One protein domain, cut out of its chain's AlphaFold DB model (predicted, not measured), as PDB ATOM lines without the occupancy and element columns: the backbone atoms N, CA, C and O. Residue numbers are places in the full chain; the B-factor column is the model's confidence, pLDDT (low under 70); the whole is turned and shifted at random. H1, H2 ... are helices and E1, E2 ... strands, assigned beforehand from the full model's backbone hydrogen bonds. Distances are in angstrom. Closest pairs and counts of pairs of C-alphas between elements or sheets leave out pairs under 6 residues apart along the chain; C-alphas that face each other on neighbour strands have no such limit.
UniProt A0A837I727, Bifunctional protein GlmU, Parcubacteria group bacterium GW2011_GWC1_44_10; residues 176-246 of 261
ATOM      1  N   ASN A 176     -23.078 -23.262   3.099       57.66
ATOM      2  CA  ASN A 176     -24.035 -22.206   3.485       57.66
ATOM      3  C   ASN A 176     -24.947 -22.574   4.667       57.66
ATOM      4  O   ASN A 176     -26.163 -22.410   4.618       57.66
ATOM      5  N   CYS A 177     -24.349 -23.065   5.745       69.44
ATOM      6  CA  CYS A 177     -25.060 -23.423   6.971       69.44
ATOM      7  C   CYS A 177     -24.775 -22.409   8.083       69.44
ATOM      8  O   CYS A 177     -23.794 -21.667   8.021       69.44
ATOM      9  N   ALA A 178     -25.628 -22.374   9.107       73.62
ATOM     10  CA  ALA A 178     -25.445 -21.494  10.255       73.62
ATOM     11  C   ALA A 178     -25.119 -22.270  11.537       73.62
ATOM     12  O   ALA A 178     -25.557 -23.407  11.738       73.62
ATOM     13  N   TRP A 179     -24.363 -21.628  12.423       83.62
ATOM     14  CA  TRP A 179     -24.171 -22.074  13.799       83.62
ATOM     15  C   TRP A 179     -24.144 -20.870  14.734       83.62
ATOM     16  O   TRP A 179     -23.407 -19.916  14.489       83.62
ATOM     17  N   TYR A 180     -24.945 -20.908  15.796       84.75
ATOM     18  CA  TYR A 180     -24.817 -19.980  16.910       84.75
ATOM     19  C   TYR A 180     -23.828 -20.537  17.939       84.75
ATOM     20  O   TYR A 180     -24.081 -21.567  18.561       84.75
ATOM     21  N   LEU A 181     -22.709 -19.844  18.130       89.62
ATOM     22  CA  LEU A 181     -21.638 -20.241  19.038       89.62
ATOM     23  C   LEU A 181     -21.283 -19.079  19.965       89.62
ATOM     24  O   LEU A 181     -20.694 -18.103  19.512       89.62
ATOM     25  N   ALA A 182     -21.631 -19.184  21.252       87.38
ATOM     26  CA  ALA A 182     -21.238 -18.243  22.313       87.38
ATOM     27  C   ALA A 182     -21.429 -16.748  21.962       87.38
ATOM     28  O   ALA A 182     -20.518 -15.936  22.133       87.38
ATOM     29  N   GLY A 183     -22.601 -16.378  21.431       83.25
ATOM     30  CA  GLY A 183     -22.901 -14.998  21.013       83.25
ATOM     31  C   GLY A 183     -22.591 -14.687  19.548       83.25
ATOM     32  O   GLY A 183     -22.898 -13.595  19.073       83.25
ATOM     33  N   TYR A 184     -22.006 -15.628  18.802       86.06
ATOM     34  CA  TYR A 184     -21.629 -15.430  17.406       86.06
ATOM     35  C   TYR A 184     -22.469 -16.293  16.472       86.06
ATOM     36  O   TYR A 184     -22.415 -17.519  16.524       86.06
ATOM     37  N   TYR A 185     -23.163 -15.651  15.535       81.38
ATOM     38  CA  TYR A 185     -23.701 -16.338  14.367       81.38
ATOM     39  C   TYR A 185     -22.617 -16.545  13.309       81.38
ATOM     40  O   TYR A 185     -22.012 -15.599  12.790       81.38
ATOM     41  N   LEU A 186     -22.368 -17.808  12.986       84.88
ATOM     42  CA  LEU A 186     -21.411 -18.241  11.984       84.88
ATOM     43  C   LEU A 186     -22.168 -18.617  10.718       84.88
ATOM     44  O   LEU A 186     -22.820 -19.651  10.693       84.88
ATOM     45  N   ALA A 187     -22.061 -17.798   9.672       80.06
ATOM     46  CA  ALA A 187     -22.353 -18.240   8.313       80.06
ATOM     47  C   ALA A 187     -21.158 -19.074   7.835       80.06
ATOM     48  O   ALA A 187     -20.068 -18.535   7.622       80.06
ATOM     49  N   MET A 188     -21.338 -20.389   7.774       83.00
ATOM     50  CA  MET A 188     -20.274 -21.348   7.513       83.00
ATOM     51  C   MET A 188     -20.342 -21.866   6.076       83.00
ATOM     52  O   MET A 188     -21.394 -22.274   5.576       83.00
ATOM     53  N   GLN A 189     -19.182 -21.900   5.427       78.31
ATOM     54  CA  GLN A 189     -18.989 -22.482   4.100       78.31
ATOM     55  C   GLN A 189     -19.064 -24.010   4.117       78.31
ATOM     56  O   GLN A 189     -19.198 -24.607   3.057       78.31
ATOM     57  N   SER A 190     -18.990 -24.640   5.291       79.12
ATOM     58  CA  SER A 190     -19.194 -26.075   5.474       79.12
ATOM     59  C   SER A 190     -19.772 -26.376   6.853       79.12
ATOM     60  O   SER A 190     -19.524 -25.618   7.792       79.12
ATOM     61  N   ALA A 191     -20.565 -27.441   6.990       78.12
ATOM     62  CA  ALA A 191     -21.206 -27.741   8.266       78.12
ATOM     63  C   ALA A 191     -20.244 -28.322   9.296       78.12
ATOM     64  O   ALA A 191     -19.228 -28.935   8.973       78.12
ATOM     65  N   VAL A 192     -20.627 -28.121  10.552       79.88
ATOM     66  CA  VAL A 192     -20.193 -28.901  11.709       79.88
ATOM     67  C   VAL A 192     -21.429 -29.669  12.155       79.88
ATOM     68  O   VAL A 192     -22.474 -29.031  12.367       79.88
ATOM     69  N   PHE A 193     -21.347 -30.995  12.245       78.38
ATOM     70  CA  PHE A 193     -22.505 -31.803  12.616       78.38
ATOM     71  C   PHE A 193     -22.911 -31.555  14.077       78.38
ATOM     72  O   PHE A 193     -22.065 -31.201  14.896       78.38
ATOM     73  N   PRO A 194     -24.198 -31.729  14.421       76.38
ATOM     74  CA  PRO A 194     -24.722 -31.520  15.771       76.38
ATOM     75  C   PRO A 194     -23.874 -32.106  16.907       76.38
ATOM     76  O   PRO A 194     -23.589 -31.408  17.878       76.38
ATOM     77  N   ASP A 195     -23.445 -33.359  16.772       80.75
ATOM     78  CA  ASP A 195     -22.684 -34.044  17.820       80.75
ATOM     79  C   ASP A 195     -21.234 -33.542  17.881       80.75
ATOM     80  O   ASP A 195     -20.703 -33.321  18.968       80.75
ATOM     81  N   GLU A 196     -20.635 -33.212  16.730       85.69
ATOM     82  CA  GLU A 196     -19.317 -32.566  16.666       85.69
ATOM     83  C   GLU A 196     -19.332 -31.169  17.308       85.69
ATOM     84  O   GLU A 196     -18.360 -30.774  17.950       85.69
ATOM     85  N   ARG A 197     -20.428 -30.405  17.161       87.75
ATOM     86  CA  ARG A 197     -20.595 -29.097  17.826       87.75
ATOM     87  C   ARG A 197     -20.611 -29.263  19.340       87.75
ATOM     88  O   ARG A 197     -19.932 -28.504  20.029       87.75
ATOM     89  N   ALA A 198     -21.389 -30.227  19.837       85.44
ATOM     90  CA  ALA A 198     -21.520 -30.494  21.265       85.44
ATOM     91  C   ALA A 198     -20.172 -30.908  21.868       85.44
ATOM     92  O   ALA A 198     -19.710 -30.279  22.820       85.44
ATOM     93  N   GLU A 199     -19.493 -31.873  21.242       91.38
ATOM     94  CA  GLU A 199     -18.170 -32.333  21.664       91.38
ATOM     95  C   GLU A 199     -17.134 -31.198  21.633       91.38
ATOM     96  O   GLU A 199     -16.352 -31.022  22.571       91.38
ATOM     97  N   PHE A 200     -17.137 -30.385  20.570       94.38
ATOM     98  CA  PHE A 200     -16.243 -29.239  20.449       94.38
ATOM     99  C   PHE A 200     -16.457 -28.221  21.571       94.38
ATOM    100  O   PHE A 200     -15.487 -27.798  22.206       94.38
ATOM    101  N   ILE A 201     -17.712 -27.826  21.819       93.25
ATOM    102  CA  ILE A 201     -18.052 -26.865  22.873       93.25
ATOM    103  C   ILE A 201     -17.609 -27.419  24.225       93.25
ATOM    104  O   ILE A 201     -16.920 -26.716  24.958       93.25
ATOM    105  N   GLU A 202     -17.939 -28.672  24.535       94.44
ATOM    106  CA  GLU A 202     -17.582 -29.308  25.804       94.44
ATOM    107  C   GLU A 202     -16.062 -29.315  26.028       94.44
ATOM    108  O   GLU A 202     -15.566 -28.825  27.050       94.44
ATOM    109  N   LYS A 203     -15.297 -29.814  25.048       95.75
ATOM    110  CA  LYS A 203     -13.836 -29.925  25.150       95.75
ATOM    111  C   LYS A 203     -13.168 -28.565  25.314       95.75
ATOM    112  O   LYS A 203     -12.254 -28.440  26.134       95.75
ATOM    113  N   ILE A 204     -13.576 -27.555  24.545       95.25
ATOM    114  CA  ILE A 204     -12.958 -26.231  24.648       95.25
ATOM    115  C   ILE A 204     -13.407 -25.510  25.922       95.25
ATOM    116  O   ILE A 204     -12.552 -24.956  26.607       95.25
ATOM    117  N   MET A 205     -14.687 -25.568  26.300       95.31
ATOM    118  CA  MET A 205     -15.155 -24.995  27.570       95.31
ATOM    119  C   MET A 205     -14.372 -25.565  28.751       95.31
ATOM    120  O   MET A 205     -13.922 -24.811  29.611       95.31
ATOM    121  N   LYS A 206     -14.099 -26.875  28.752       95.94
ATOM    122  CA  LYS A 206     -13.241 -27.509  29.760       95.94
ATOM    123  C   LYS A 206     -11.813 -26.943  29.767       95.94
ATOM    124  O   LYS A 206     -11.269 -26.708  30.841       95.94
ATOM    125  N   ARG A 207     -11.209 -26.671  28.601       94.62
ATOM    126  CA  ARG A 207      -9.887 -26.003  28.500       94.62
ATOM    127  C   ARG A 207      -9.915 -24.566  29.010       94.62
ATOM    128  O   ARG A 207      -8.912 -24.087  29.528       94.62
ATOM    129  N   CYS A 208     -11.052 -23.898  28.873       94.75
ATOM    130  CA  CYS A 208     -11.296 -22.560  29.399       94.75
ATOM    131  C   CYS A 208     -11.695 -22.563  30.886       94.75
ATOM    132  O   CYS A 208     -12.089 -21.523  31.399       94.75
ATOM    133  N   GLY A 209     -11.614 -23.702  31.589       94.50
ATOM    134  CA  GLY A 209     -11.979 -23.801  33.007       94.50
ATOM    135  C   GLY A 209     -13.481 -23.670  33.281       94.50
ATOM    136  O   GLY A 209     -13.866 -23.380  34.406       94.50
ATOM    137  N   GLY A 210     -14.327 -23.857  32.263       93.38
ATOM    138  CA  GLY A 210     -15.772 -23.631  32.343       93.38
ATOM    139  C   GLY A 210     -16.190 -22.161  32.226       93.38
ATOM    140  O   GLY A 210     -17.378 -21.871  32.332       93.38
ATOM    141  N   ASP A 211     -15.252 -21.242  31.989       94.12
ATOM    142  CA  ASP A 211     -15.519 -19.806  31.895       94.12
ATOM    143  C   ASP A 211     -15.909 -19.401  30.459       94.12
ATOM    144  O   ASP A 211     -15.127 -19.525  29.508       94.12
ATOM    145  N   GLU A 212     -17.140 -18.904  30.305       91.81
ATOM    146  CA  GLU A 212     -17.696 -18.496  29.013       91.81
ATOM    147  C   GLU A 212     -16.986 -17.269  28.417       91.81
ATOM    148  O   GLU A 212     -16.834 -17.170  27.196       91.81
ATOM    149  N   GLU A 213     -16.496 -16.342  29.238       93.56
ATOM    150  CA  GLU A 213     -15.791 -15.150  28.760       93.56
ATOM    151  C   GLU A 213     -14.379 -15.496  28.284       93.56
ATOM    152  O   GLU A 213     -13.929 -15.006  27.239       93.56
ATOM    153  N   ILE A 214     -13.701 -16.424  28.967       96.06
ATOM    154  CA  ILE A 214     -12.442 -16.998  28.474       96.06
ATOM    155  C   ILE A 214     -12.685 -17.744  27.160       96.06
ATOM    156  O   ILE A 214     -11.905 -17.573  26.218       96.06
ATOM    157  N   PHE A 215     -13.776 -18.505  27.044       95.44
ATOM    158  CA  PHE A 215     -14.135 -19.188  25.801       95.44
ATOM    159  C   PHE A 215     -14.388 -18.208  24.650       95.44
ATOM    160  O   PHE A 215     -13.788 -18.336  23.579       95.44
ATOM    161  N   LYS A 216     -15.188 -17.160  24.872       94.75
ATOM    162  CA  LYS A 216     -15.429 -16.088  23.889       94.75
ATOM    163  C   LYS A 216     -14.151 -15.360  23.496       94.75
ATOM    164  O   LYS A 216     -13.996 -14.983  22.331       94.75
ATOM    165  N   LYS A 217     -13.235 -15.134  24.443       95.44
ATOM    166  CA  LYS A 217     -11.920 -14.550  24.164       95.44
ATOM    167  C   LYS A 217     -11.097 -15.492  23.290       95.44
ATOM    168  O   LYS A 217     -10.612 -15.058  22.249       95.44
ATOM    169  N   TRP A 218     -11.014 -16.770  23.655       95.75
ATOM    170  CA  TRP A 218     -10.292 -17.796  22.904       95.75
ATOM    171  C   TRP A 218     -10.803 -17.936  21.467       95.75
ATOM    172  O   TRP A 218      -9.996 -17.970  20.541       95.75
ATOM    173  N   LEU A 219     -12.122 -17.890  21.252       96.12
ATOM    174  CA  LEU A 219     -12.744 -17.928  19.922       96.12
ATOM    175  C   LEU A 219     -12.234 -16.823  18.972       96.12
ATOM    176  O   LEU A 219     -12.266 -16.980  17.746       96.12
ATOM    177  N   LYS A 220     -11.733 -15.715  19.528       96.12
ATOM    178  CA  LYS A 220     -11.160 -14.572  18.804       96.12
ATOM    179  C   LYS A 220      -9.629 -14.532  18.830       96.12
ATOM    180  O   LYS A 220      -9.053 -13.656  18.192       96.12
ATOM    181  N   THR A 221      -8.969 -15.443  19.536       94.94
ATOM    182  CA  THR A 221      -7.509 -15.469  19.651       94.94
ATOM    183  C   THR A 221      -6.894 -16.166  18.431       94.94
ATOM    184  O   THR A 221      -7.285 -17.289  18.118       94.94
ATOM    185  N   PRO A 222      -5.938 -15.535  17.725       94.06
ATOM    186  CA  PRO A 222      -5.188 -16.173  16.643       94.06
ATOM    187  C   PRO A 222      -4.467 -17.449  17.086       94.06
ATOM    188  O   PRO A 222      -3.811 -17.466  18.127       94.06
ATOM    189  N   ILE A 223      -4.540 -18.501  16.268       88.94
ATOM    190  CA  ILE A 223      -3.845 -19.771  16.497       88.94
ATOM    191  C   ILE A 223      -2.716 -19.926  15.473       88.94
ATOM    192  O   ILE A 223      -2.951 -19.972  14.264       88.94
ATOM    193  N   MET A 224      -1.475 -20.015  15.959       85.62
ATOM    194  CA  MET A 224      -0.270 -19.959  15.119       85.62
ATOM    195  C   MET A 224      -0.175 -21.106  14.110       85.62
ATOM    196  O   MET A 224       0.046 -20.846  12.929       85.62
ATOM    197  N   HIS A 225      -0.420 -22.355  14.521       83.50
ATOM    198  CA  HIS A 225      -0.378 -23.508  13.605       83.50
ATOM    199  C   HIS A 225      -1.520 -23.512  12.578       83.50
ATOM    200  O   HIS A 225      -1.499 -24.300  11.640       83.50
ATOM    201  N   MET A 226      -2.500 -22.615  12.724       84.88
ATOM    202  CA  MET A 226      -3.562 -22.364  11.746       84.88
ATOM    203  C   MET A 226      -3.285 -21.111  10.895       84.88
ATOM    204  O   MET A 226      -4.212 -20.483  10.381       84.88
ATOM    205  N   GLY A 227      -2.018 -20.700  10.781       85.75
ATOM    206  CA  GLY A 227      -1.616 -19.514  10.020       85.75
ATOM    207  C   GLY A 227      -2.133 -18.208  10.627       85.75
ATOM    208  O   GLY A 227      -2.480 -17.282   9.896       85.75
ATOM    209  N   GLY A 228      -2.271 -18.151  11.957       89.50
ATOM    210  CA  GLY A 228      -2.779 -16.979  12.675       89.50
ATOM    211  C   GLY A 228      -4.287 -16.750  12.526       89.50
ATOM    212  O   GLY A 228      -4.787 -15.681  12.879       89.50
ATOM    213  N   GLN A 229      -5.044 -17.720  12.006       91.94
ATOM    214  CA  GLN A 229      -6.503 -17.627  11.980       91.94
ATOM    215  C   GLN A 229      -7.095 -17.803  13.381       91.94
ATOM    216  O   GLN A 229      -6.580 -18.555  14.207       91.94
ATOM    217  N   THR A 230      -8.200 -17.107  13.643       95.88
ATOM    218  CA  THR A 230      -8.987 -17.297  14.868       95.88
ATOM    219  C   THR A 230      -9.927 -18.492  14.712       95.88
ATOM    220  O   THR A 230     -10.357 -18.772  13.587       95.88
ATOM    221  N   PRO A 231     -10.335 -19.159  15.809       95.38
ATOM    222  CA  PRO A 231     -11.332 -20.226  15.757       95.38
ATOM    223  C   PRO A 231     -12.598 -19.862  14.984       95.38
ATOM    224  O   PRO A 231     -13.027 -20.628  14.124       95.38
ATOM    225  N   LEU A 232     -13.161 -18.670  15.209       94.88
ATOM    226  CA  LEU A 232     -14.362 -18.224  14.490       94.88
ATOM    227  C   LEU A 232     -14.128 -18.139  12.979       94.88
ATOM    228  O   LEU A 232     -15.010 -18.504  12.202       94.88
ATOM    229  N   LYS A 233     -12.958 -17.655  12.545       93.88
ATOM    230  CA  LYS A 233     -12.623 -17.553  11.119       93.88
ATOM    231  C   LYS A 233     -12.447 -18.938  10.499       93.88
ATOM    232  O   LYS A 233     -13.004 -19.190   9.432       93.88
ATOM    233  N   SER A 234     -11.752 -19.835  11.196       93.31
ATOM    234  CA  SER A 234     -11.543 -21.217  10.765       93.31
ATOM    235  C   SER A 234     -12.863 -21.983  10.658       93.31
ATOM    236  O   SER A 234     -13.127 -22.588   9.626       93.31
ATOM    237  N   LEU A 235     -13.746 -21.886  11.658       92.81
ATOM    238  CA  LEU A 235     -15.070 -22.521  11.633       92.81
ATOM    239  C   LEU A 235     -15.946 -21.986  10.493       92.81
ATOM    240  O   LEU A 235     -16.569 -22.767   9.780       92.81
ATOM    241  N   LYS A 236     -15.957 -20.667  10.260       90.50
ATOM    242  CA  LYS A 236     -16.698 -20.069   9.135       90.50
ATOM    243  C   LYS A 236     -16.212 -20.577   7.778       90.50
ATOM    244  O   LYS A 236     -17.025 -20.786   6.883       90.50
ATOM    245  N   LYS A 237     -14.902 -20.748   7.608       89.12
ATOM    246  CA  LYS A 237     -14.303 -21.138   6.325       89.12
ATOM    247  C   LYS A 237     -14.332 -22.650   6.090       89.12
ATOM    248  O   LYS A 237     -14.585 -23.098   4.981       89.12
ATOM    249  N   GLU A 238     -14.051 -23.438   7.119       88.06
ATOM    250  CA  GLU A 238     -13.731 -24.863   6.973       88.06
ATOM    251  C   GLU A 238     -14.724 -25.787   7.696       88.06
ATOM    252  O   GLU A 238     -14.687 -27.000   7.479       88.06
ATOM    253  N   GLY A 239     -15.639 -25.244   8.508       88.75
ATOM    254  CA  GLY A 239     -16.659 -26.021   9.212       88.75
ATOM    255  C   GLY A 239     -16.049 -27.131  10.067       88.75
ATOM    256  O   GLY A 239     -15.073 -26.909  10.789       88.75
ATOM    257  N   GLY A 240     -16.588 -28.347   9.941       87.31
ATOM    258  CA  GLY A 240     -16.119 -29.538  10.656       87.31
ATOM    259  C   GLY A 240     -14.636 -29.850  10.425       87.31
ATOM    260  O   GLY A 240     -13.956 -30.339  11.324       87.31
ATOM    261  N   LYS A 241     -14.071 -29.474   9.267       88.06
ATOM    262  CA  LYS A 241     -12.646 -29.710   8.967       88.06
ATOM    263  C   LYS A 241     -11.715 -28.940   9.910       88.06
ATOM    264  O   LYS A 241     -10.627 -29.427  10.209       88.06
ATOM    265  N   ALA A 242     -12.152 -27.787  10.425       90.75
ATOM    266  CA  ALA A 242     -11.377 -27.019  11.395       90.75
ATOM    267  C   ALA A 242     -11.386 -27.642  12.801       90.75
ATOM    268  O   ALA A 242     -10.463 -27.380  13.571       90.75
ATOM    269  N   ILE A 243     -12.385 -28.465  13.148       91.56
ATOM    270  CA  ILE A 243     -12.613 -28.941  14.523       91.56
ATOM    271  C   ILE A 243     -11.389 -29.671  15.071       91.56
ATOM    272  O   ILE A 243     -10.889 -29.294  16.126       91.56
ATOM    273  N   LYS A 244     -10.820 -30.627  14.325       89.50
ATOM    274  CA  LYS A 244      -9.614 -31.353  14.764       89.50
ATOM    275  C   LYS A 244      -8.429 -30.417  15.010       89.50
ATOM    276  O   LYS A 244      -7.726 -30.566  16.004       89.50
ATOM    277  N   CYS A 245      -8.217 -29.428  14.139       89.56
ATOM    278  CA  CYS A 245      -7.144 -28.443  14.307       89.56
ATOM    279  C   CYS A 245      -7.345 -27.577  15.554       89.56
ATOM    280  O   CYS A 245      -6.387 -27.320  16.282       89.56
ATOM    281  N   LEU A 246      -8.586 -27.167  15.817       92.06
ATOM    282  CA  LEU A 246      -8.961 -26.353  16.973       92.06
ATOM    283  C   LEU A 246      -8.910 -27.138  18.287       92.06
ATOM    284  O   LEU A 246      -8.538 -26.595  19.326       92.06
TER     285      LEU A 246
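AT A GLANCE: This is residues 176 to 246 of the 261 residues of the protein "Bifunctional protein GlmU" of Parcubacteria group bacterium GW2011_GWC1_44_10 (UniProt A0A837I727). A two-strand hairpin, E1 and E2, packs through E2 on helix H3; H4 folds back from H3 beside the long H1, and H2 lies crosswise near H1's end. The printed part has 71 residues, with two antiparallel strands, then four helices: a mixed class. It is compact, radius of gyration of the C-alphas 11.2 A, spanning 31 by 26 by 20 A.

IN THESE COORDINATES: E1, residues 177 to 181, begins at C-alpha (-25.060, -23.423, 6.971); E2 is 184 to 188. H1, 194 to 207, is 20.3 A long. H2 is 212 to 219, H3 231 to 238, H4 240 to 246, ending at C-alpha (-8.961, -26.353, 16.973).

HOW THE PARTS SIT: Across E1 and E2, N 179 and O 186 are 3.0 A apart, within hydrogen-bond range. The closest C-alphas of E2 and H3, Met 188 and Lys 236, are 4.1 A apart. H3 and H4, a helical hairpin, touch, closest C-alphas Leu 235 and Ala 242, 5.8 A. Every O i to N i+4 pair is within range in H1, H2, H3; in H4 1 of 3, against 3 of 4 for i+3.

THE WHOLE: The printed part has no cut. The link H2 to H3 is long, 11 residues. Residues 176 to 177 have pLDDT under 70.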